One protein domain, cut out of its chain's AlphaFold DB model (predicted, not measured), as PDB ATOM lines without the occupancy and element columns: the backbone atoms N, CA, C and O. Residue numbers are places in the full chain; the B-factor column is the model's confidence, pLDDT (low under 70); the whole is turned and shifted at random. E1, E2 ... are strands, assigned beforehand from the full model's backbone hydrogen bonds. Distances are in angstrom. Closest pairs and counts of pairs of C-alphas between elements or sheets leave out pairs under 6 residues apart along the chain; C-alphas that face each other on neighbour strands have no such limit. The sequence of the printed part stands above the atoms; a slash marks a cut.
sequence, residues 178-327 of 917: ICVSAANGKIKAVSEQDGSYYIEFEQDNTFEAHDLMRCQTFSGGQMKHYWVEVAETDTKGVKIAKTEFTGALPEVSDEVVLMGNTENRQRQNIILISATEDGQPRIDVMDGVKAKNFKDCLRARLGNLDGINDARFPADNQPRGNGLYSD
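AT A GLANCE: This is residues 178 to 327 of the 917 residues of an uncharacterized protein of Prevotella shahii DSM 15611 = JCM 12083 (UniProt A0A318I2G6). What would one see first? Two sheets stand end to end: a six-stranded one, E2 to E7, curled like part of a barrel and folded back on itself, and a flatter five-stranded one, E8 to E11 with E1 at its edge. Beyond E11's side of the second sheet, residues 311 to 316 of a long loop stick out. What is it made of? The printed part has 150 residues, with eleven named strands, E1 to E11 in chain order, and no named helix. The class is all strand, with 72 residues in named elements, under half; both sheets are antiparallel, in the orders E5 E4 E7 E2 E3 E6 and E1 E8 E9 E10 E11. How large is it? It is compact, with a radius of gyration of the C-alphas of 17.2 A, and spans 55 by 36 by 25 A, only just elongated.

IN THESE COORDINATES: Where do the first strands run? E1, residues 178 to 180, begins at C-alpha 178 (254.407, 172.752, 86.955). E2, residues 184 to 193, 22.5 A, bends by 78 degrees at residue 188; E3 is residues 196 to 201. What follows? E4 is residues 211 to 219, 25.3 A; E5 222 to 229, 23.4 A; E6 237 to 241; and E7 255 to 261, 18.1 A. Where are the last four? E8 is residues 269 to 274, E9 282 to 287, E10 298 to 304 and E11 322 to 326, ending at C-alpha 326 (248.755, 186.562, 100.690).

HOW THE PARTS SIT: How is the larger sheet folded? It is a folded sheet, bent back on itself into two leaves: E5 E4 E7 face E3 E6, with E2 as the hinge. E2 pairs with E7 over residues 184 to 186, N 185 and O 256 being 2.9 A apart, and with E3 over 187 to 193, N 191 and O 198 being 2.8 A apart. How is the smaller sheet joined? E8 E9 E10 E11 form a meander, each strand the antiparallel neighbour of the one before; N 272 and O 284 of the hairpin E8 and E9 are 2.9 A apart. E1 is antiparallel to E8, with N 178 and O 273 at 2.8 A. Where do the sheets come near? The closest C-alphas of E7 and E8, Gly 260 and Asn 269, are 6.5 A apart.

THE WHOLE: How far does it reach? The two C-alphas farthest apart, those of Asp 194 and Asp 316, are 54.9 A apart. Are there cuts or long links? The printed part has no cut, and the links E6 to E7 and E10 to E11 are long. Where is confidence low? Residues 217 to 223 and 275 to 279 have pLDDT under 70; the mean of the printed part is 84.7.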
ATOM      1  N   ILE A 178     254.777 173.968  86.221       76.56
ATOM      2  CA  ILE A 178     254.407 172.752  86.955       76.56
ATOM      3  C   ILE A 178     253.031 172.988  87.578       76.56
ATOM      4  O   ILE A 178     252.854 173.948  88.328       76.56
ATOM      5  N   CYS A 179     252.078 172.102  87.298       77.88
ATOM      6  CA  CYS A 179     250.818 172.029  88.029       77.88
ATOM      7  C   CYS A 179     250.912 170.946  89.103       77.88
ATOM      8  O   CYS A 179     251.281 169.812  88.799       77.88
ATOM      9  N   VAL A 180     250.563 171.287  90.342       81.44
ATOM     10  CA  VAL A 180     250.376 170.330  91.434       81.44
ATOM     11  C   VAL A 180     248.900 170.348  91.822       81.44
ATOM     12  O   VAL A 180     248.392 171.354  92.327       81.44
ATOM     13  N   SER A 181     248.215 169.237  91.560       82.75
ATOM     14  CA  SER A 181     246.785 169.039  91.810       82.75
ATOM     15  C   SER A 181     246.485 167.579  92.180       82.75
ATOM     16  O   SER A 181     247.376 166.730  92.164       82.75
ATOM     17  N   ALA A 182     245.240 167.293  92.577       81.12
ATOM     18  CA  ALA A 182     244.862 166.012  93.185       81.12
ATOM     19  C   ALA A 182     244.763 164.816  92.215       81.12
ATOM     20  O   ALA A 182     244.726 163.680  92.682       81.12
ATOM     21  N   ALA A 183     244.725 165.044  90.897       84.19
ATOM     22  CA  ALA A 183     244.609 163.982  89.895       84.19
ATOM     23  C   ALA A 183     245.394 164.298  88.615       84.19
ATOM     24  O   ALA A 183     245.488 165.453  88.181       84.19
ATOM     25  N   ASN A 184     245.953 163.252  88.005       87.38
ATOM     26  CA  ASN A 184     246.666 163.314  86.734       87.38
ATOM     27  C   ASN A 184     246.508 162.014  85.928       87.38
ATOM     28  O   ASN A 184     246.223 160.943  86.466       87.38
ATOM     29  N   GLY A 185     246.702 162.116  84.616       84.75
ATOM     30  CA  GLY A 185     246.519 161.018  83.670       84.75
ATOM     31  C   GLY A 185     247.458 161.148  82.479       84.75
ATOM     32  O   GLY A 185     247.809 162.257  82.077       84.75
ATOM     33  N   LYS A 186     247.849 160.021  81.887       88.19
ATOM     34  CA  LYS A 186     248.429 159.985  80.541       88.19
ATOM     35  C   LYS A 186     247.523 159.143  79.653       88.19
ATOM     36  O   LYS A 186     247.160 158.032  80.035       88.19
ATOM     37  N   ILE A 187     247.095 159.686  78.517       89.62
ATOM     38  CA  ILE A 187     246.083 159.045  77.668       89.62
ATOM     39  C   ILE A 187     246.671 157.817  76.966       89.62
ATOM     40  O   ILE A 187     247.617 157.925  76.188       89.62
ATOM     41  N   LYS A 188     246.055 156.657  77.185       89.50
ATOM     42  CA  LYS A 188     246.381 155.377  76.542       89.50
ATOM     43  C   LYS A 188     245.561 155.149  75.275       89.50
ATOM     44  O   LYS A 188     246.096 154.677  74.275       89.50
ATOM     45  N   ALA A 189     244.270 155.472  75.313       89.25
ATOM     46  CA  ALA A 189     243.357 155.314  74.187       89.25
ATOM     47  C   ALA A 189     242.238 156.361  74.227       89.25
ATOM     48  O   ALA A 189     241.799 156.778  75.295       89.25
ATOM     49  N   VAL A 190     241.749 156.748  73.049       90.25
ATOM     50  CA  VAL A 190     240.563 157.598  72.885       90.25
ATOM     51  C   VAL A 190     239.582 156.858  71.988       90.25
ATOM     52  O   VAL A 190     239.951 156.394  70.910       90.25
ATOM     53  N   SER A 191     238.335 156.744  72.432       90.31
ATOM     54  CA  SER A 191     237.239 156.140  71.672       90.31
ATOM     55  C   SER A 191     236.051 157.093  71.611       90.31
ATOM     56  O   SER A 191     235.818 157.883  72.525       90.31
ATOM     57  N   GLU A 192     235.300 157.039  70.518       88.38
ATOM     58  CA  GLU A 192     234.114 157.864  70.326       88.38
ATOM     59  C   GLU A 192     232.855 157.083  70.719       88.38
ATOM     60  O   GLU A 192     232.645 155.968  70.244       88.38
ATOM     61  N   GLN A 193     232.025 157.663  71.588       82.44
ATOM     62  CA  GLN A 193     230.808 157.038  72.108       82.44
ATOM     63  C   GLN A 193     229.687 158.079  72.190       82.44
ATOM     64  O   GLN A 193     229.779 159.008  72.987       82.44
ATOM     65  N   ASP A 194     228.663 157.927  71.346       75.12
ATOM     66  CA  ASP A 194     227.410 158.708  71.294       75.12
ATOM     67  C   ASP A 194     227.512 160.167  71.799       75.12
ATOM     68  O   ASP A 194     227.181 160.507  72.935       75.12
ATOM     69  N   GLY A 195     228.078 161.045  70.961       81.75
ATOM     70  CA  GLY A 195     228.246 162.473  71.273       81.75
ATOM     71  C   GLY A 195     229.372 162.823  72.264       81.75
ATOM     72  O   GLY A 195     229.614 164.008  72.502       81.75
ATOM     73  N   SER A 196     230.099 161.835  72.790       89.06
ATOM     74  CA  SER A 196     231.206 161.994  73.745       89.06
ATOM     75  C   SER A 196     232.498 161.312  73.273       89.06
ATOM     76  O   SER A 196     232.479 160.416  72.425       89.06
ATOM     77  N   TYR A 197     233.627 161.710  73.855       90.69
ATOM     78  CA  TYR A 197     234.872 160.943  73.836       90.69
ATOM     79  C   TYR A 197     235.039 160.217  75.171       90.69
ATOM     80  O   TYR A 197     234.924 160.837  76.226       90.69
ATOM     81  N   TYR A 198     235.335 158.920  75.118       92.50
ATOM     82  CA  TYR A 198     235.809 158.139  76.255       92.50
ATOM     83  C   TYR A 198     237.328 157.977  76.152       92.50
ATOM     84  O   TYR A 198     237.842 157.504  75.132       92.50
ATOM     85  N   ILE A 199     238.028 158.393  77.203       92.69
ATOM     86  CA  ILE A 199     239.484 158.473  77.305       92.69
ATOM     87  C   ILE A 199     239.942 157.461  78.355       92.69
ATOM     88  O   ILE A 199     239.641 157.630  79.532       92.69
ATOM     89  N   GLU A 200     240.685 156.435  77.937       91.25
ATOM     90  CA  GLU A 200     241.337 155.468  78.829       91.25
ATOM     91  C   GLU A 200     242.753 155.959  79.171       91.25
ATOM     92  O   GLU A 200     243.483 156.414  78.281       91.25
ATOM     93  N   PHE A 201     243.170 155.844  80.433       91.12
ATOM     94  CA  PHE A 201     244.515 156.222  80.880       91.12
ATOM     95  C   PHE A 201     245.502 155.039  80.883       91.12
ATOM     96  O   PHE A 201     245.116 153.871  80.815       91.12
ATOM     97  N   GLU A 202     246.809 155.333  80.910       87.81
ATOM     98  CA  GLU A 202     247.867 154.318  81.089       87.81
ATOM     99  C   GLU A 202     247.850 153.729  82.513       87.81
ATOM    100  O   GLU A 202     248.260 152.587  82.715       87.81
ATOM    101  N   GLN A 203     247.336 154.502  83.472       85.62
ATOM    102  CA  GLN A 203     247.145 154.168  84.884       85.62
ATOM    103  C   GLN A 203     245.661 154.065  85.271       85.62
ATOM    104  O   GLN A 203     244.789 154.428  84.483       85.62
ATOM    105  N   ASP A 204     245.379 153.653  86.509       84.50
ATOM    106  CA  ASP A 204     244.034 153.762  87.088       84.50
ATOM    107  C   ASP A 204     243.560 155.226  87.115       84.50
ATOM    108  O   ASP A 204     244.339 156.160  87.352       84.50
ATOM    109  N   ASN A 205     242.267 155.434  86.863       87.75
ATOM    110  CA  ASN A 205     241.690 156.770  86.804       87.75
ATOM    111  C   ASN A 205     241.596 157.412  88.203       87.75
ATOM    112  O   ASN A 205     241.058 156.823  89.138       87.75
ATOM    113  N   THR A 206     242.072 158.656  88.325       88.62
ATOM    114  CA  THR A 206     241.990 159.477  89.553       88.62
ATOM    115  C   THR A 206     241.073 160.700  89.414       88.62
ATOM    116  O   THR A 206     240.885 161.448  90.380       88.62
ATOM    117  N   PHE A 207     240.490 160.915  88.231       91.06
ATOM    118  CA  PHE A 207     239.513 161.969  87.964       91.06
ATOM    119  C   PHE A 207     238.102 161.542  88.389       91.06
ATOM    120  O   PHE A 207     237.713 160.386  88.217       91.06
ATOM    121  N   GLU A 208     237.338 162.502  88.903       90.56
ATOM    122  CA  GLU A 208     235.925 162.389  89.282       90.56
ATOM    123  C   GLU A 208     235.032 163.124  88.265       90.56
ATOM    124  O   GLU A 208     235.509 163.910  87.442       90.56
ATOM    125  N   ALA A 209     233.717 162.898  88.323       90.00
ATOM    126  CA  ALA A 209     232.764 163.734  87.594       90.00
ATOM    127  C   ALA A 209     232.901 165.210  88.021       90.00
ATOM    128  O   ALA A 209     233.295 165.512  89.152       90.00
ATOM    129  N   HIS A 210     232.590 166.130  87.106       92.19
ATOM    130  CA  HIS A 210     232.725 167.583  87.273       92.19
ATOM    131  C   HIS A 210     234.167 168.111  87.401       92.19
ATOM    132  O   HIS A 210     234.376 169.319  87.558       92.19
ATOM    133  N   ASP A 211     235.185 167.250  87.277       92.31
ATOM    134  CA  ASP A 211     236.582 167.680  87.214       92.31
ATOM    135  C   ASP A 211     236.877 168.461  85.928       92.31
ATOM    136  O   ASP A 211     236.520 168.062  84.819       92.31
ATOM    137  N   LEU A 212     237.615 169.559  86.071       90.94
ATOM    138  CA  LEU A 212     238.087 170.391  84.973       90.94
ATOM    139  C   LEU A 212     239.483 169.922  84.542       90.94
ATOM    140  O   LEU A 212     240.510 170.436  84.993       90.94
ATOM    141  N   MET A 213     239.516 168.927  83.662       90.25
ATOM    142  CA  MET A 213     240.734 168.317  83.136       90.25
ATOM    143  C   MET A 213     241.401 169.215  82.084       90.25
ATOM    144  O   MET A 213     240.749 169.703  81.157       90.25
ATOM    145  N   ARG A 214     242.721 169.418  82.187       87.88
ATOM    146  CA  ARG A 214     243.502 170.222  81.233       87.88
ATOM    147  C   ARG A 214     244.693 169.452  80.667       87.88
ATOM    148  O   ARG A 214     245.471 168.878  81.423       87.88
ATOM    149  N   CYS A 215     244.875 169.537  79.351       85.25
ATOM    150  CA  CYS A 215     246.116 169.198  78.649       85.25
ATOM    151  C   CYS A 215     246.798 170.486  78.175       85.25
ATOM    152  O   CYS A 215     246.125 171.422  77.727       85.25
ATOM    153  N   GLN A 216     248.129 170.535  78.244       76.69
ATOM    154  CA  GLN A 216     248.927 171.567  77.586       76.69
ATOM    155  C   GLN A 216     250.313 171.012  77.235       76.69
ATOM    156  O   GLN A 216     251.228 171.049  78.054       76.69
ATOM    157  N   THR A 217     250.469 170.505  76.012       69.94
ATOM    158  CA  THR A 217     251.717 169.911  75.513       69.94
ATOM    159  C   THR A 217     252.337 170.780  74.415       69.94
ATOM    160  O   THR A 217     251.648 171.384  73.589       69.94
ATOM    161  N   PHE A 218     253.668 170.878  74.417       62.22
ATOM    162  CA  PHE A 218     254.426 171.616  73.406       62.22
ATOM    163  C   PHE A 218     255.164 170.623  72.511       62.22
ATOM    164  O   PHE A 218     256.111 169.974  72.949       62.22
ATOM    165  N   SER A 219     254.725 170.489  71.258       55.22
ATOM    166  CA  SER A 219     255.276 169.518  70.311       55.22
ATOM    167  C   SER A 219     255.540 170.183  68.963       55.22
ATOM    168  O   SER A 219     254.688 170.884  68.426       55.22
ATOM    169  N   GLY A 220     256.753 170.016  68.427       50.75
ATOM    170  CA  GLY A 220     257.119 170.502  67.087       50.75
ATOM    171  C   GLY A 220     257.009 172.018  66.849       50.75
ATOM    172  O   GLY A 220     257.017 172.440  65.698       50.75
ATOM    173  N   GLY A 221     256.898 172.839  67.901       56.72
ATOM    174  CA  GLY A 221     256.657 174.286  67.788       56.72
ATOM    175  C   GLY A 221     255.177 174.694  67.774       56.72
ATOM    176  O   GLY A 221     254.882 175.878  67.630       56.72
ATOM    177  N   GLN A 222     254.249 173.749  67.951       58.72
ATOM    178  CA  GLN A 222     252.825 174.016  68.159       58.72
ATOM    179  C   GLN A 222     252.422 173.676  69.604       58.72
ATOM    180  O   GLN A 222     252.866 172.679  70.179       58.72
ATOM    181  N   MET A 223     251.583 174.524  70.207       67.94
ATOM    182  CA  MET A 223     251.045 174.312  71.554       67.94
ATOM    183  C   MET A 223     249.651 173.689  71.467       67.94
ATOM    184  O   MET A 223     248.660 174.381  71.213       67.94
ATOM    185  N   LYS A 224     249.571 172.386  71.732       77.06
ATOM    186  CA  LYS A 224     248.300 171.684  71.889       77.06
ATOM    187  C   LYS A 224     247.761 171.967  73.289       77.06
ATOM    188  O   LYS A 224     248.487 171.820  74.270       77.06
ATOM    189  N   HIS A 225     246.511 172.407  73.394       84.25
ATOM    190  CA  HIS A 225     245.881 172.662  74.686       84.25
ATOM    191  C   HIS A 225     244.362 172.486  74.625       84.25
ATOM    192  O   HIS A 225     243.726 172.855  73.638       84.25
ATOM    193  N   TYR A 226     243.786 171.955  75.700       88.12
ATOM    194  CA  TYR A 226     242.341 171.909  75.932       88.12
ATOM    195  C   TYR A 226     242.054 171.922  77.435       88.12
ATOM    196  O   TYR A 226     242.874 171.465  78.232       88.12
ATOM    197  N   TRP A 227     240.896 172.459  77.822       89.75
ATOM    198  CA  TRP A 227     240.410 172.492  79.204       89.75
ATOM    199  C   TRP A 227     238.918 172.143  79.188       89.75
ATOM    200  O   TRP A 227     238.107 172.889  78.633       89.75
ATOM    201  N   VAL A 228     238.577 170.974  79.719       91.12
ATOM    202  CA  VAL A 228     237.288 170.298  79.511       91.12
ATOM    203  C   VAL A 228     236.727 169.778  80.827       91.12
ATOM    204  O   VAL A 228     237.490 169.422  81.721       91.12
ATOM    205  N   GLU A 229     235.406 169.757  80.955       92.19
ATOM    206  CA  GLU A 229     234.707 169.174  82.096       92.19
ATOM    207  C   GLU A 229     234.451 167.679  81.865       92.19
ATOM    208  O   GLU A 229     233.986 167.256  80.804       92.19
ATOM    209  N   VAL A 230     234.781 166.872  82.868       91.75
ATOM    210  CA  VAL A 230     234.527 165.431  82.890       91.75
ATOM    211  C   VAL A 230     233.063 165.184  83.251       91.75
ATOM    212  O   VAL A 230     232.614 165.574  84.326       91.75
ATOM    213  N   ALA A 231     232.314 164.524  82.366       89.94
ATOM    214  CA  ALA A 231     230.888 164.268  82.565       89.94
ATOM    215  C   ALA A 231     230.634 162.999  83.396       89.94
ATOM    216  O   ALA A 231     229.834 163.010  84.323       89.94
ATOM    217  N   GLU A 232     231.325 161.904  83.070       87.44
ATOM    218  CA  GLU A 232     231.202 160.608  83.750       87.44
ATOM    219  C   GLU A 232     232.587 159.953  83.867       87.44
ATOM    220  O   GLU A 232     233.472 160.207  83.045       87.44
ATOM    221  N   THR A 233     232.784 159.091  84.867       90.25
ATOM    222  CA  THR A 233     234.072 158.430  85.141       90.25
ATOM    223  C   THR A 233     233.893 156.958  85.469       90.25
ATOM    224  O   THR A 233     232.926 156.589  86.135       90.25
ATOM    225  N   ASP A 234     234.865 156.133  85.089       88.44
ATOM    226  CA  ASP A 234     234.994 154.757  85.567       88.44
ATOM    227  C   ASP A 234     236.404 154.494  86.133       88.44
ATOM    228  O   ASP A 234     237.175 155.425  86.380       88.44
ATOM    229  N   THR A 235     236.734 153.229  86.404       85.12
ATOM    230  CA  THR A 235     238.020 152.826  86.997       85.12
ATOM    231  C   THR A 235     239.230 153.020  86.076       85.12
ATOM    232  O   THR A 235     240.355 153.079  86.568       85.12
ATOM    233  N   LYS A 236     239.030 153.117  84.759       87.00
ATOM    234  CA  LYS A 236     240.092 153.169  83.740       87.00
ATOM    235  C   LYS A 236     240.101 154.458  82.928       87.00
ATOM    236  O   LYS A 236     241.094 154.738  82.253       87.00
ATOM    237  N   GLY A 237     239.017 155.225  82.954       89.56
ATOM    238  CA  GLY A 237     238.879 156.380  82.088       89.56
ATOM    239  C   GLY A 237     237.777 157.361  82.455       89.56
ATOM    240  O   GLY A 237     237.049 157.221  83.438       89.56
ATOM    241  N   VAL A 238     237.681 158.385  81.612       93.25
ATOM    242  CA  VAL A 238     236.734 159.496  81.727       93.25
ATOM    243  C   VAL A 238     235.976 159.692  80.424       93.25
ATOM    244  O   VAL A 238     236.516 159.497  79.334       93.25
ATOM    245  N   LYS A 239     234.722 160.124  80.527       92.38
ATOM    246  CA  LYS A 239     233.859 160.458  79.396       92.38
ATOM    247  C   LYS A 239     233.567 161.954  79.397       92.38
ATOM    248  O   LYS A 239     233.133 162.517  80.400       92.38
ATOM    249  N   ILE A 240     233.831 162.597  78.264       92.50
ATOM    250  CA  ILE A 240     233.750 164.052  78.077       92.50
ATOM    251  C   ILE A 240     232.926 164.336  76.821       92.50
ATOM    252  O   ILE A 240     233.162 163.741  75.767       92.50
ATOM    253  N   ALA A 241     231.963 165.253  76.911       90.56
ATOM    254  CA  ALA A 241     231.120 165.628  75.777       90.56
ATOM    255  C   ALA A 241     231.952 166.275  74.655       90.56
ATOM    256  O   ALA A 241     232.810 167.118  74.913       90.56
ATOM    257  N   LYS A 242     231.679 165.949  73.383       87.06
ATOM    258  CA  LYS A 242     232.435 166.520  72.247       87.06
ATOM    259  C   LYS A 242     232.391 168.047  72.187       87.06
ATOM    260  O   LYS A 242     233.350 168.666  71.739       87.06
ATOM    261  N   THR A 243     231.291 168.647  72.641       87.25
ATOM    262  CA  THR A 243     231.076 170.104  72.684       87.25
ATOM    263  C   THR A 243     232.088 170.848  73.554       87.25
ATOM    264  O   THR A 243     232.267 172.048  73.373       87.25
ATOM    265  N   GLU A 244     232.767 170.151  74.467       87.81
ATOM    266  CA  GLU A 244     233.800 170.721  75.335       87.81
ATOM    267  C   GLU A 244     235.110 171.033  74.596       87.81
ATOM    268  O   GLU A 244     235.878 171.894  75.035       87.81
ATOM    269  N   PHE A 245     235.368 170.363  73.469       86.12
ATOM    270  CA  PHE A 245     236.583 170.528  72.675       86.12
ATOM    271  C   PHE A 245     236.362 171.536  71.540       86.12
ATOM    272  O   PHE A 245     235.836 171.212  70.478       86.12
ATOM    273  N   THR A 246     236.812 172.774  71.744       70.75
ATOM    274  CA  THR A 246     236.646 173.885  70.784       70.75
ATOM    275  C   THR A 246     237.808 174.051  69.794       70.75
ATOM    276  O   THR A 246     237.832 175.018  69.033       70.75
ATOM    277  N   GLY A 247     238.783 173.134  69.786       74.12
ATOM    278  CA  GLY A 247     239.981 173.234  68.946       74.12
ATOM    279  C   GLY A 247     240.802 171.946  68.902       74.12
ATOM    280  O   GLY A 247     240.620 171.128  68.005       74.12
ATOM    281  N   ALA A 248     241.723 171.764  69.852       81.00
ATOM    282  CA  ALA A 248     242.524 170.545  69.939       81.00
ATOM    283  C   ALA A 248     241.704 169.376  70.512       81.00
ATOM    284  O   ALA A 248     241.035 169.531  71.532       81.00
ATOM    285  N   LEU A 249     241.799 168.210  69.873       87.19
ATOM    286  CA  LEU A 249     241.171 166.960  70.311       87.19
ATOM    287  C   LEU A 249     242.124 166.142  71.208       87.19
ATOM    288  O   LEU A 249     243.345 166.306  71.100       87.19
ATOM    289  N   PRO A 250     241.604 165.264  72.085       88.12
ATOM    290  CA  PRO A 250     242.440 164.388  72.899       88.12
ATOM    291  C   PRO A 250     243.086 163.309  72.021       88.12
ATOM    292  O   PRO A 250     242.431 162.726  71.158       88.12
ATOM    293  N   GLU A 251     244.373 163.030  72.238       87.38
ATOM    294  CA  GLU A 251     245.118 161.985  71.521       87.38
ATOM    295  C   GLU A 251     245.911 161.103  72.494       87.38
ATOM    296  O   GLU A 251     246.160 161.463  73.644       87.38
ATOM    297  N   VAL A 252     246.334 159.930  72.015       85.44
ATOM    298  CA  VAL A 252     247.204 159.016  72.766       85.44
ATOM    299  C   VAL A 252     248.531 159.702  73.113       85.44
ATOM    300  O   VAL A 252     249.118 160.390  72.284       85.44
ATOM    301  N   SER A 253     249.022 159.460  74.331       84.44
ATOM    302  CA  SER A 253     250.182 160.106  74.967       84.44
ATOM    303  C   SER A 253     250.028 161.585  75.354       84.44
ATOM    304  O   SER A 253     251.012 162.170  75.804       84.44
ATOM    305  N   ASP A 254     248.835 162.189  75.272       84.44
ATOM    306  CA  ASP A 254     248.582 163.463  75.960       84.44
ATOM    307  C   ASP A 254     248.736 163.292  77.485       84.44
ATOM    308  O   ASP A 254     248.208 162.340  78.070       84.44
ATOM    309  N   GLU A 255     249.405 164.245  78.138       84.38
ATOM    310  CA  GLU A 255     249.445 164.360  79.599       84.38
ATOM    311  C   GLU A 255     248.368 165.343  80.075       84.38
ATOM    312  O   GLU A 255     248.310 166.496  79.632       84.38
ATOM    313  N   VAL A 256     247.514 164.884  80.989       88.00
ATOM    314  CA  VAL A 256     246.404 165.652  81.557       88.00
ATOM    315  C   VAL A 256     246.542 165.806  83.067       88.00
ATOM    316  O   VAL A 256     246.964 164.894  83.781       88.00
ATOM    317  N   VAL A 257     246.135 166.969  83.565       89.38
ATOM    318  CA  VAL A 257     246.103 167.295  84.994       89.38
ATOM    319  C   VAL A 257     244.753 167.878  85.377       89.38
ATOM    320  O   VAL A 257     244.105 168.569  84.587       89.38
ATOM    321  N   LEU A 258     244.340 167.632  86.615       89.56
ATOM    322  CA  LEU A 258     243.203 168.310  87.220       89.56
ATOM    323  C   LEU A 258     243.512 169.802  87.379       89.56
ATOM    324  O   LEU A 258     244.565 170.162  87.910       89.56
ATOM    325  N   MET A 259     242.595 170.667  86.953       88.25
ATOM    326  CA  MET A 259     242.641 172.104  87.210       88.25
ATOM    327  C   MET A 259     241.268 172.633  87.636       88.25
ATOM    328  O   MET A 259     240.658 173.448  86.945       88.25
ATOM    329  N   GLY A 260     240.814 172.184  88.807       90.00
ATOM    330  CA  GLY A 260     239.551 172.597  89.416       90.00
ATOM    331  C   GLY A 260     238.417 171.591  89.220       90.00
ATOM    332  O   GLY A 260     238.570 170.601  88.513       90.00
ATOM    333  N   ASN A 261     237.271 171.863  89.835       91.38
ATOM    334  CA  ASN A 261     236.047 171.066  89.718       91.38
ATOM    335  C   ASN A 261     234.839 172.006  89.867       91.38
ATOM    336  O   ASN A 261     234.885 172.927  90.692       91.38
ATOM    337  N   THR A 262     233.785 171.837  89.067       89.62
ATOM    338  CA  THR A 262     232.642 172.772  89.049       89.62
ATOM    339  C   THR A 262     231.766 172.684  90.308       89.62
ATOM    340  O   THR A 262     231.189 173.699  90.707       89.62
ATOM    341  N   GLU A 263     231.763 171.543  91.009       89.50
ATOM    342  CA  GLU A 263     230.939 171.283  92.199       89.50
ATOM    343  C   GLU A 263     231.762 171.001  93.475       89.50
ATOM    344  O   GLU A 263     231.581 171.659  94.505       89.50
ATOM    345  N   ASN A 264     232.685 170.034  93.429       87.75
ATOM    346  CA  ASN A 264     233.415 169.535  94.595       87.75
ATOM    347  C   ASN A 264     234.527 170.503  95.035       87.75
ATOM    348  O   ASN A 264     235.639 170.516  94.500       87.75
ATOM    349  N   ARG A 265     234.258 171.270  96.099       87.00
ATOM    350  CA  ARG A 265     235.203 172.235  96.682       87.00
ATOM    351  C   ARG A 265     236.546 171.630  97.120       87.00
ATOM    352  O   ARG A 265     237.539 172.350  97.118       87.00
ATOM    353  N   GLN A 266     236.617 170.339  97.453       86.38
ATOM    354  CA  GLN A 266     237.883 169.690  97.836       86.38
ATOM    355  C   GLN A 266     238.838 169.455  96.652       86.38
ATOM    356  O   GLN A 266     239.995 169.118  96.878       86.38
ATOM    357  N   ARG A 267     238.364 169.642  95.412       87.12
ATOM    358  CA  ARG A 267     239.122 169.474  94.159       87.12
ATOM    359  C   ARG A 267     239.346 170.810  93.420       87.12
ATOM    360  O   ARG A 267     239.788 170.834  92.276       87.12
ATOM    361  N   GLN A 268     239.060 171.940  94.082       90.00
ATOM    362  CA  GLN A 268     239.180 173.311  93.549       90.00
ATOM    363  C   GLN A 268     240.520 174.008  93.866       90.00
ATOM    364  O   GLN A 268     240.687 175.192  93.557       90.00
ATOM    365  N   ASN A 269     241.459 173.293  94.489       87.25
ATOM    366  CA  ASN A 269     242.777 173.768  94.907       87.25
ATOM    367  C   ASN A 269     243.871 173.387  93.895       87.25
ATOM    368  O   ASN A 269     243.944 172.249  93.435       87.25
ATOM    369  N   ILE A 270     244.756 174.334  93.577       87.19
ATOM    370  CA  ILE A 270     245.872 174.138  92.640       87.19
ATOM    371  C   ILE A 270     247.092 174.912  93.145       87.19
ATOM    372  O   ILE A 270     246.960 176.050  93.601       87.19
ATOM    373  N   ILE A 271     248.286 174.333  93.010       87.25
ATOM    374  CA  ILE A 271     249.542 175.091  93.077       87.25
ATOM    375  C   ILE A 271     250.163 175.116  91.679       87.25
ATOM    376  O   ILE A 271     250.419 174.065  91.088       87.25
ATOM    377  N   LEU A 272     250.406 176.316  91.153       83.94
ATOM    378  CA  LEU A 272     251.093 176.535  89.881       83.94
ATOM    379  C   LEU A 272     252.481 177.118  90.150       83.94
ATOM    380  O   LEU A 272     252.608 178.184  90.749       83.94
ATOM    381  N   ILE A 273     253.526 176.429  89.697       84.19
ATOM    382  CA  ILE A 273     254.910 176.910  89.750       84.19
ATOM    383  C   ILE A 273     255.308 177.298  88.329       84.19
ATOM    384  O   ILE A 273     255.428 176.430  87.464       84.19
ATOM    385  N   SER A 274     255.520 178.588  88.088       77.88
ATOM    386  CA  SER A 274     255.788 179.135  86.757       77.88
ATOM    387  C   SER A 274     257.202 179.699  86.675       77.88
ATOM    388  O   SER A 274     257.540 180.656  87.374       77.88
ATOM    389  N   ALA A 275     258.008 179.120  85.783       67.94
ATOM    390  CA  ALA A 275     259.336 179.599  85.394       67.94
ATOM    391  C   ALA A 275     259.334 179.986  83.902       67.94
ATOM    392  O   ALA A 275     260.154 179.534  83.106       67.94
ATOM    393  N   THR A 276     258.335 180.774  83.515       61.94
ATOM    394  CA  THR A 276     258.081 181.211  82.142       61.94
ATOM    395  C   THR A 276     259.062 182.295  81.681       61.94
ATOM    396  O   THR A 276     259.570 183.081  82.477       61.94
ATOM    397  N   GLU A 277     259.295 182.386  80.367       56.47
ATOM    398  CA  GLU A 277     260.146 183.425  79.750       56.47
ATOM    399  C   GLU A 277     259.522 184.843  79.794       56.47
ATOM    400  O   GLU A 277     260.089 185.792  79.263       56.47
ATOM    401  N   ASP A 278     258.382 185.015  80.479       64.25
ATOM    402  CA  ASP A 278     257.726 186.303  80.762       64.25
ATOM    403  C   ASP A 278     258.469 187.152  81.815       64.25
ATOM    404  O   ASP A 278     258.033 188.260  82.139       64.25
ATOM    405  N   GLY A 279     259.577 186.638  82.362       65.75
ATOM    406  CA  GLY A 279     260.400 187.313  83.367       65.75
ATOM    407  C   GLY A 279     259.764 187.367  84.759       65.75
ATOM    408  O   GLY A 279     260.247 188.103  85.619       65.75
ATOM    409  N   GLN A 280     258.688 186.609  84.998       78.00
ATOM    410  CA  GLN A 280     257.882 186.677  86.219       78.00
ATOM    411  C   GLN A 280     257.867 185.326  86.960       78.00
ATOM    412  O   GLN A 280     256.813 184.688  87.049       78.00
ATOM    413  N   PRO A 281     259.011 184.862  87.506       81.69
ATOM    414  CA  PRO A 281     259.072 183.610  88.255       81.69
ATOM    415  C   PRO A 281     258.168 183.694  89.489       81.69
ATOM    416  O   PRO A 281     258.274 184.636  90.280       81.69
ATOM    417  N   ARG A 282     257.257 182.728  89.642       86.69
ATOM    418  CA  ARG A 282     256.213 182.766  90.677       86.69
ATOM    419  C   ARG A 282     255.693 181.385  91.066       86.69
ATOM    420  O   ARG A 282     255.630 180.477  90.240       86.69
ATOM    421  N   ILE A 283     255.283 181.266  92.322       88.81
ATOM    422  CA  ILE A 283     254.495 180.161  92.866       88.81
ATOM    423  C   ILE A 283     253.136 180.736  93.257       88.81
ATOM    424  O   ILE A 283     253.061 181.562  94.170       88.81
ATOM    425  N   ASP A 284     252.088 180.290  92.573       89.06
ATOM    426  CA  ASP A 284     250.705 180.697  92.796       89.06
ATOM    427  C   ASP A 284     249.953 179.590  93.537       89.06
ATOM    428  O   ASP A 284     249.813 178.474  93.033       89.06
ATOM    429  N   VAL A 285     249.437 179.912  94.722       90.88
ATOM    430  CA  VAL A 285     248.504 179.064  95.472       90.88
ATOM    431  C   VAL A 285     247.091 179.553  95.180       90.88
ATOM    432  O   VAL A 285     246.731 180.687  95.518       90.88
ATOM    433  N   MET A 286     246.293 178.698  94.544       89.25
ATOM    434  CA  MET A 286     244.931 179.000  94.111       89.25
ATOM    435  C   MET A 286     243.909 178.095  94.807       89.25
ATOM    436  O   MET A 286     244.133 176.894  94.958       89.25
ATOM    437  N   ASP A 287     242.773 178.672  95.198       89.00
ATOM    438  CA  ASP A 287     241.615 177.960  95.756       89.00
ATOM    439  C   ASP A 287     240.302 178.563  95.236       89.00
ATOM    440  O   ASP A 287     240.133 179.788  95.206       89.00
ATOM    441  N   GLY A 288     239.351 177.695  94.888       88.19
ATOM    442  CA  GLY A 288     238.040 178.059  94.350       88.19
ATOM    443  C   GLY A 288     237.938 178.007  92.824       88.19
ATOM    444  O   GLY A 288     237.056 178.661  92.263       88.19
ATOM    445  N   VAL A 289     238.810 177.246  92.145       90.19
ATOM    446  CA  VAL A 289     238.791 177.070  90.681       90.19
ATOM    447  C   VAL A 289     237.579 176.227  90.261       90.19
ATOM    448  O   VAL A 289     237.658 175.014  90.089       90.19
ATOM    449  N   LYS A 290     236.430 176.895  90.140       88.62
ATOM    450  CA  LYS A 290     235.107 176.316  89.833       88.62
ATOM    451  C   LYS A 290     234.677 176.440  88.366       88.62
ATOM    452  O   LYS A 290     233.529 176.177  88.026       88.62
ATOM    453  N   ALA A 291     235.552 176.963  87.515       87.00
ATOM    454  CA  ALA A 291     235.293 177.236  86.105       87.00
ATOM    455  C   ALA A 291     236.619 177.233  85.331       87.00
ATOM    456  O   ALA A 291     237.692 177.272  85.931       87.00
ATOM    457  N   LYS A 292     236.551 177.265  83.995       86.06
ATOM    458  CA  LYS A 292     237.713 177.290  83.080       86.06
ATOM    459  C   LYS A 292     238.458 178.642  83.058       86.06
ATOM    460  O   LYS A 292     238.774 179.182  82.000       86.06
ATOM    461  N   ASN A 293     238.670 179.250  84.225       82.94
ATOM    462  CA  ASN A 293     239.437 180.476  84.439       82.94
ATOM    463  C   ASN A 293     239.886 180.573  85.911       82.94
ATOM    464  O   ASN A 293     239.301 179.944  86.786       82.94
ATOM    465  N   PHE A 294     240.897 181.401  86.185       84.19
ATOM    466  CA  PHE A 294     241.454 181.598  87.533       84.19
ATOM    467  C   PHE A 294     240.969 182.893  88.212       84.19
ATOM    468  O   PHE A 294     241.651 183.431  89.089       84.19
ATOM    469  N   LYS A 295     239.822 183.444  87.789       81.00
ATOM    470  CA  LYS A 295     239.317 184.715  88.322       81.00
ATOM    471  C   LYS A 295     238.992 184.569  89.812       81.00
ATOM    472  O   LYS A 295     238.338 183.611  90.210       81.00
ATOM    473  N   ASP A 296     239.461 185.515  90.622       81.31
ATOM    474  CA  ASP A 296     239.230 185.583  92.073       81.31
ATOM    475  C   ASP A 296     239.712 184.332  92.857       81.31
ATOM    476  O   ASP A 296     239.316 184.118  94.006       81.31
ATOM    477  N   CYS A 297     240.588 183.508  92.253       87.81
ATOM    478  CA  CYS A 297     241.083 182.236  92.806       87.81
ATOM    479  C   CYS A 297     242.439 182.334  93.530       87.81
ATOM    480  O   CYS A 297     242.766 181.448  94.318       87.81
ATOM    481  N   LEU A 298     243.249 183.365  93.265       89.38
ATOM    482  CA  LEU A 298     244.581 183.525  93.867       89.38
ATOM    483  C   LEU A 298     244.466 183.823  95.373       89.38
ATOM    484  O   LEU A 298     243.812 184.792  95.750       89.38
ATOM    485  N   ARG A 299     245.126 183.018  96.218       91.44
ATOM    486  CA  ARG A 299     245.166 183.194  97.687       91.44
ATOM    487  C   ARG A 299     246.526 183.644  98.194       91.44
ATOM    488  O   ARG A 299     246.601 184.440  99.125       91.44
ATOM    489  N   ALA A 300     247.591 183.140  97.574       91.25
ATOM    490  CA  ALA A 300     248.951 183.583  97.831       91.25
ATOM    491  C   ALA A 300     249.812 183.491  96.566       91.25
ATOM    492  O   ALA A 300     249.655 182.566  95.768       91.25
ATOM    493  N   ARG A 301     250.747 184.433  96.417       91.19
ATOM    494  CA  ARG A 301     251.815 184.421  95.415       91.19
ATOM    495  C   ARG A 301     253.156 184.677  96.091       91.19
ATOM    496  O   ARG A 301     253.300 185.654  96.826       91.19
ATOM    497  N   LEU A 302     254.141 183.839  95.786       90.19
ATOM    498  CA  LEU A 302     255.549 184.048  96.131       90.19
ATOM    499  C   LEU A 302     256.366 184.188  94.842       90.19
ATOM    500  O   LEU A 302     256.283 183.321  93.976       90.19
ATOM    501  N   GLY A 303     257.158 185.252  94.715       88.75
ATOM    502  CA  GLY A 303     257.903 185.573  93.492       88.75
ATOM    503  C   GLY A 303     257.498 186.938  92.946       88.75
ATOM    504  O   GLY A 303     257.236 187.843  93.737       88.75
ATOM    505  N   ASN A 304     257.450 187.112  91.623       87.50
ATOM    506  CA  ASN A 304     257.072 188.404  91.047       87.50
ATOM    507  C   ASN A 304     255.566 188.691  91.225       87.50
ATOM    508  O   ASN A 304     254.717 187.936  90.755       87.50
ATOM    509  N   LEU A 305     255.247 189.793  91.908       88.44
ATOM    510  CA  LEU A 305     253.898 190.272  92.207       88.44
ATOM    511  C   LEU A 305     253.296 191.158  91.104       88.44
ATOM    512  O   LEU A 305     252.112 191.484  91.184       88.44
ATOM    513  N   ASP A 306     254.079 191.526  90.086       83.62
ATOM    514  CA  ASP A 306     253.617 192.315  88.943       83.62
ATOM    515  C   ASP A 306     252.358 191.691  88.299       83.62
ATOM    516  O   ASP A 306     252.185 190.470  88.223       83.62
ATOM    517  N   GLY A 307     251.437 192.552  87.858       79.06
ATOM    518  CA  GLY A 307     250.160 192.144  87.265       79.06
ATOM    519  C   GLY A 307     249.056 191.766  88.264       79.06
ATOM    520  O   GLY A 307     247.925 191.533  87.834       79.06
ATOM    521  N   ILE A 308     249.325 191.744  89.577       85.56
ATOM    522  CA  ILE A 308     248.264 191.704  90.595       85.56
ATOM    523  C   ILE A 308     247.611 193.088  90.683       85.56
ATOM    524  O   ILE A 308     248.278 194.077  90.975       85.56
ATOM    525  N   ASN A 309     246.296 193.141  90.469       82.88
ATOM    526  CA  ASN A 309     245.471 194.319  90.727       82.88
ATOM    527  C   ASN A 309     244.457 193.976  91.826       82.88
ATOM    528  O   ASN A 309     243.568 193.153  91.609       82.88
ATOM    529  N   ASP A 310     244.590 194.604  92.989       82.44
ATOM    530  CA  ASP A 310     243.734 194.409  94.157       82.44
ATOM    531  C   ASP A 310     243.220 195.770  94.655       82.44
ATOM    532  O   ASP A 310     243.987 196.670  95.007       82.44
ATOM    533  N   ALA A 311     241.892 195.911  94.696       83.12
ATOM    534  CA  ALA A 311     241.196 197.125  95.120       83.12
ATOM    535  C   ALA A 311     241.406 197.478  96.606       83.12
ATOM    536  O   ALA A 311     241.097 198.596  97.016       83.12
ATOM    537  N   ARG A 312     241.940 196.552  97.419       82.19
ATOM    538  CA  ARG A 312     242.378 196.819  98.801       82.19
ATOM    539  C   ARG A 312     243.618 197.723  98.859       82.19
ATOM    540  O   ARG A 312     243.878 198.317  99.903       82.19
ATOM    541  N   PHE A 313     244.367 197.843  97.761       81.12
ATOM    542  CA  PHE A 313     245.556 198.686  97.653       81.12
ATOM    543  C   PHE A 313     245.265 199.945  96.811       81.12
ATOM    544  O   PHE A 313     244.488 199.879  95.856       81.12
ATOM    545  N   PRO A 314     245.889 201.103  97.111       82.50
ATOM    546  CA  PRO A 314     245.787 202.292  96.264       82.50
ATOM    547  C   PRO A 314     246.267 202.027  94.831       82.50
ATOM    548  O   PRO A 314     247.195 201.245  94.619       82.50
ATOM    549  N   ALA A 315     245.686 202.715  93.843       80.19
ATOM    550  CA  ALA A 315     246.055 202.551  92.431       80.19
ATOM    551  C   ALA A 315     247.555 202.808  92.169       80.19
ATOM    552  O   ALA A 315     248.200 202.035  91.467       80.19
ATOM    553  N   ASP A 316     248.135 203.825  92.814       82.12
ATOM    554  CA  ASP A 316     249.552 204.193  92.663       82.12
ATOM    555  C   ASP A 316     250.528 203.263  93.415       82.12
ATOM    556  O   ASP A 316     251.750 203.411  93.310       82.12
ATOM    557  N   ASN A 317     250.015 202.314  94.208       82.44
ATOM    558  CA  ASN A 317     250.828 201.405  95.015       82.44
ATOM    559  C   ASN A 317     250.246 199.981  95.064       82.44
ATOM    560  O   ASN A 317     250.109 199.386  96.135       82.44
ATOM    561  N   GLN A 318     249.925 199.452  93.885       87.69
ATOM    562  CA  GLN A 318     249.633 198.033  93.681       87.69
ATOM    563  C   GLN A 318     250.858 197.143  93.985       87.69
ATOM    564  O   GLN A 318     251.997 197.628  93.924       87.69
ATOM    565  N   PRO A 319     250.655 195.847  94.303       87.69
ATOM    566  CA  PRO A 319     251.744 194.882  94.451       87.69
ATOM    567  C   PRO A 319     252.622 194.825  93.191       87.69
ATOM    568  O   PRO A 319     252.116 194.761  92.074       87.69
ATOM    569  N   ARG A 320     253.945 194.880  93.373       86.50
ATOM    570  CA  ARG A 320     254.931 194.947  92.282       86.50
ATOM    571  C   ARG A 320     256.288 194.391  92.699       86.50
ATOM    572  O   ARG A 320     256.656 194.481  93.873       86.50
ATOM    573  N   GLY A 321     257.045 193.889  91.730       85.31
ATOM    574  CA  GLY A 321     258.359 193.281  91.926       85.31
ATOM    575  C   GLY A 321     258.326 191.987  92.747       85.31
ATOM    576  O   GLY A 321     257.273 191.421  93.028       85.31
ATOM    577  N   ASN A 322     259.503 191.496  93.138       85.81
ATOM    578  CA  ASN A 322     259.627 190.222  93.846       85.81
ATOM    579  C   ASN A 322     259.255 190.348  95.331       85.81
ATOM    580  O   ASN A 322     259.876 191.120  96.064       85.81
ATOM    581  N   GLY A 323     258.293 189.547  95.794       88.50
ATOM    582  CA  GLY A 323     257.833 189.557  97.180       88.50
ATOM    583  C   GLY A 323     256.859 188.427  97.520       88.50
ATOM    584  O   GLY A 323     256.839 187.375  96.879       88.50
ATOM    585  N   LEU A 324     256.058 188.664  98.562       89.94
ATOM    586  CA  LEU A 324     254.990 187.786  99.035       89.94
ATOM    587  C   LEU A 324     253.670 188.565  99.059       89.94
ATOM    588  O   LEU A 324     253.566 189.586  99.735       89.94
ATOM    589  N   TYR A 325     252.661 188.048  98.367       91.31
ATOM    590  CA  TYR A 325     251.266 188.475  98.463       91.31
ATOM    591  C   TYR A 325     250.456 187.318  99.059       91.31
ATOM    592  O   TYR A 325     250.629 186.177  98.636       91.31
ATOM    593  N   SER A 326     249.604 187.579 100.051       90.69
ATOM    594  CA  SER A 326     248.755 186.562 100.690       90.69
ATOM    595  C   SER A 326     247.541 187.206 101.354       90.69
ATOM    596  O   SER A 326     247.682 188.258 101.978       90.69
ATOM    597  N   ASP A 327     246.377 186.553 101.287       87.88
ATOM    598  CA  ASP A 327     245.165 186.979 102.007       87.88
ATOM    599  C   ASP A 327     245.316 186.899 103.542       87.88
ATOM    600  O   ASP A 327     244.672 187.658 104.267       87.88
TER     601      ASP A 327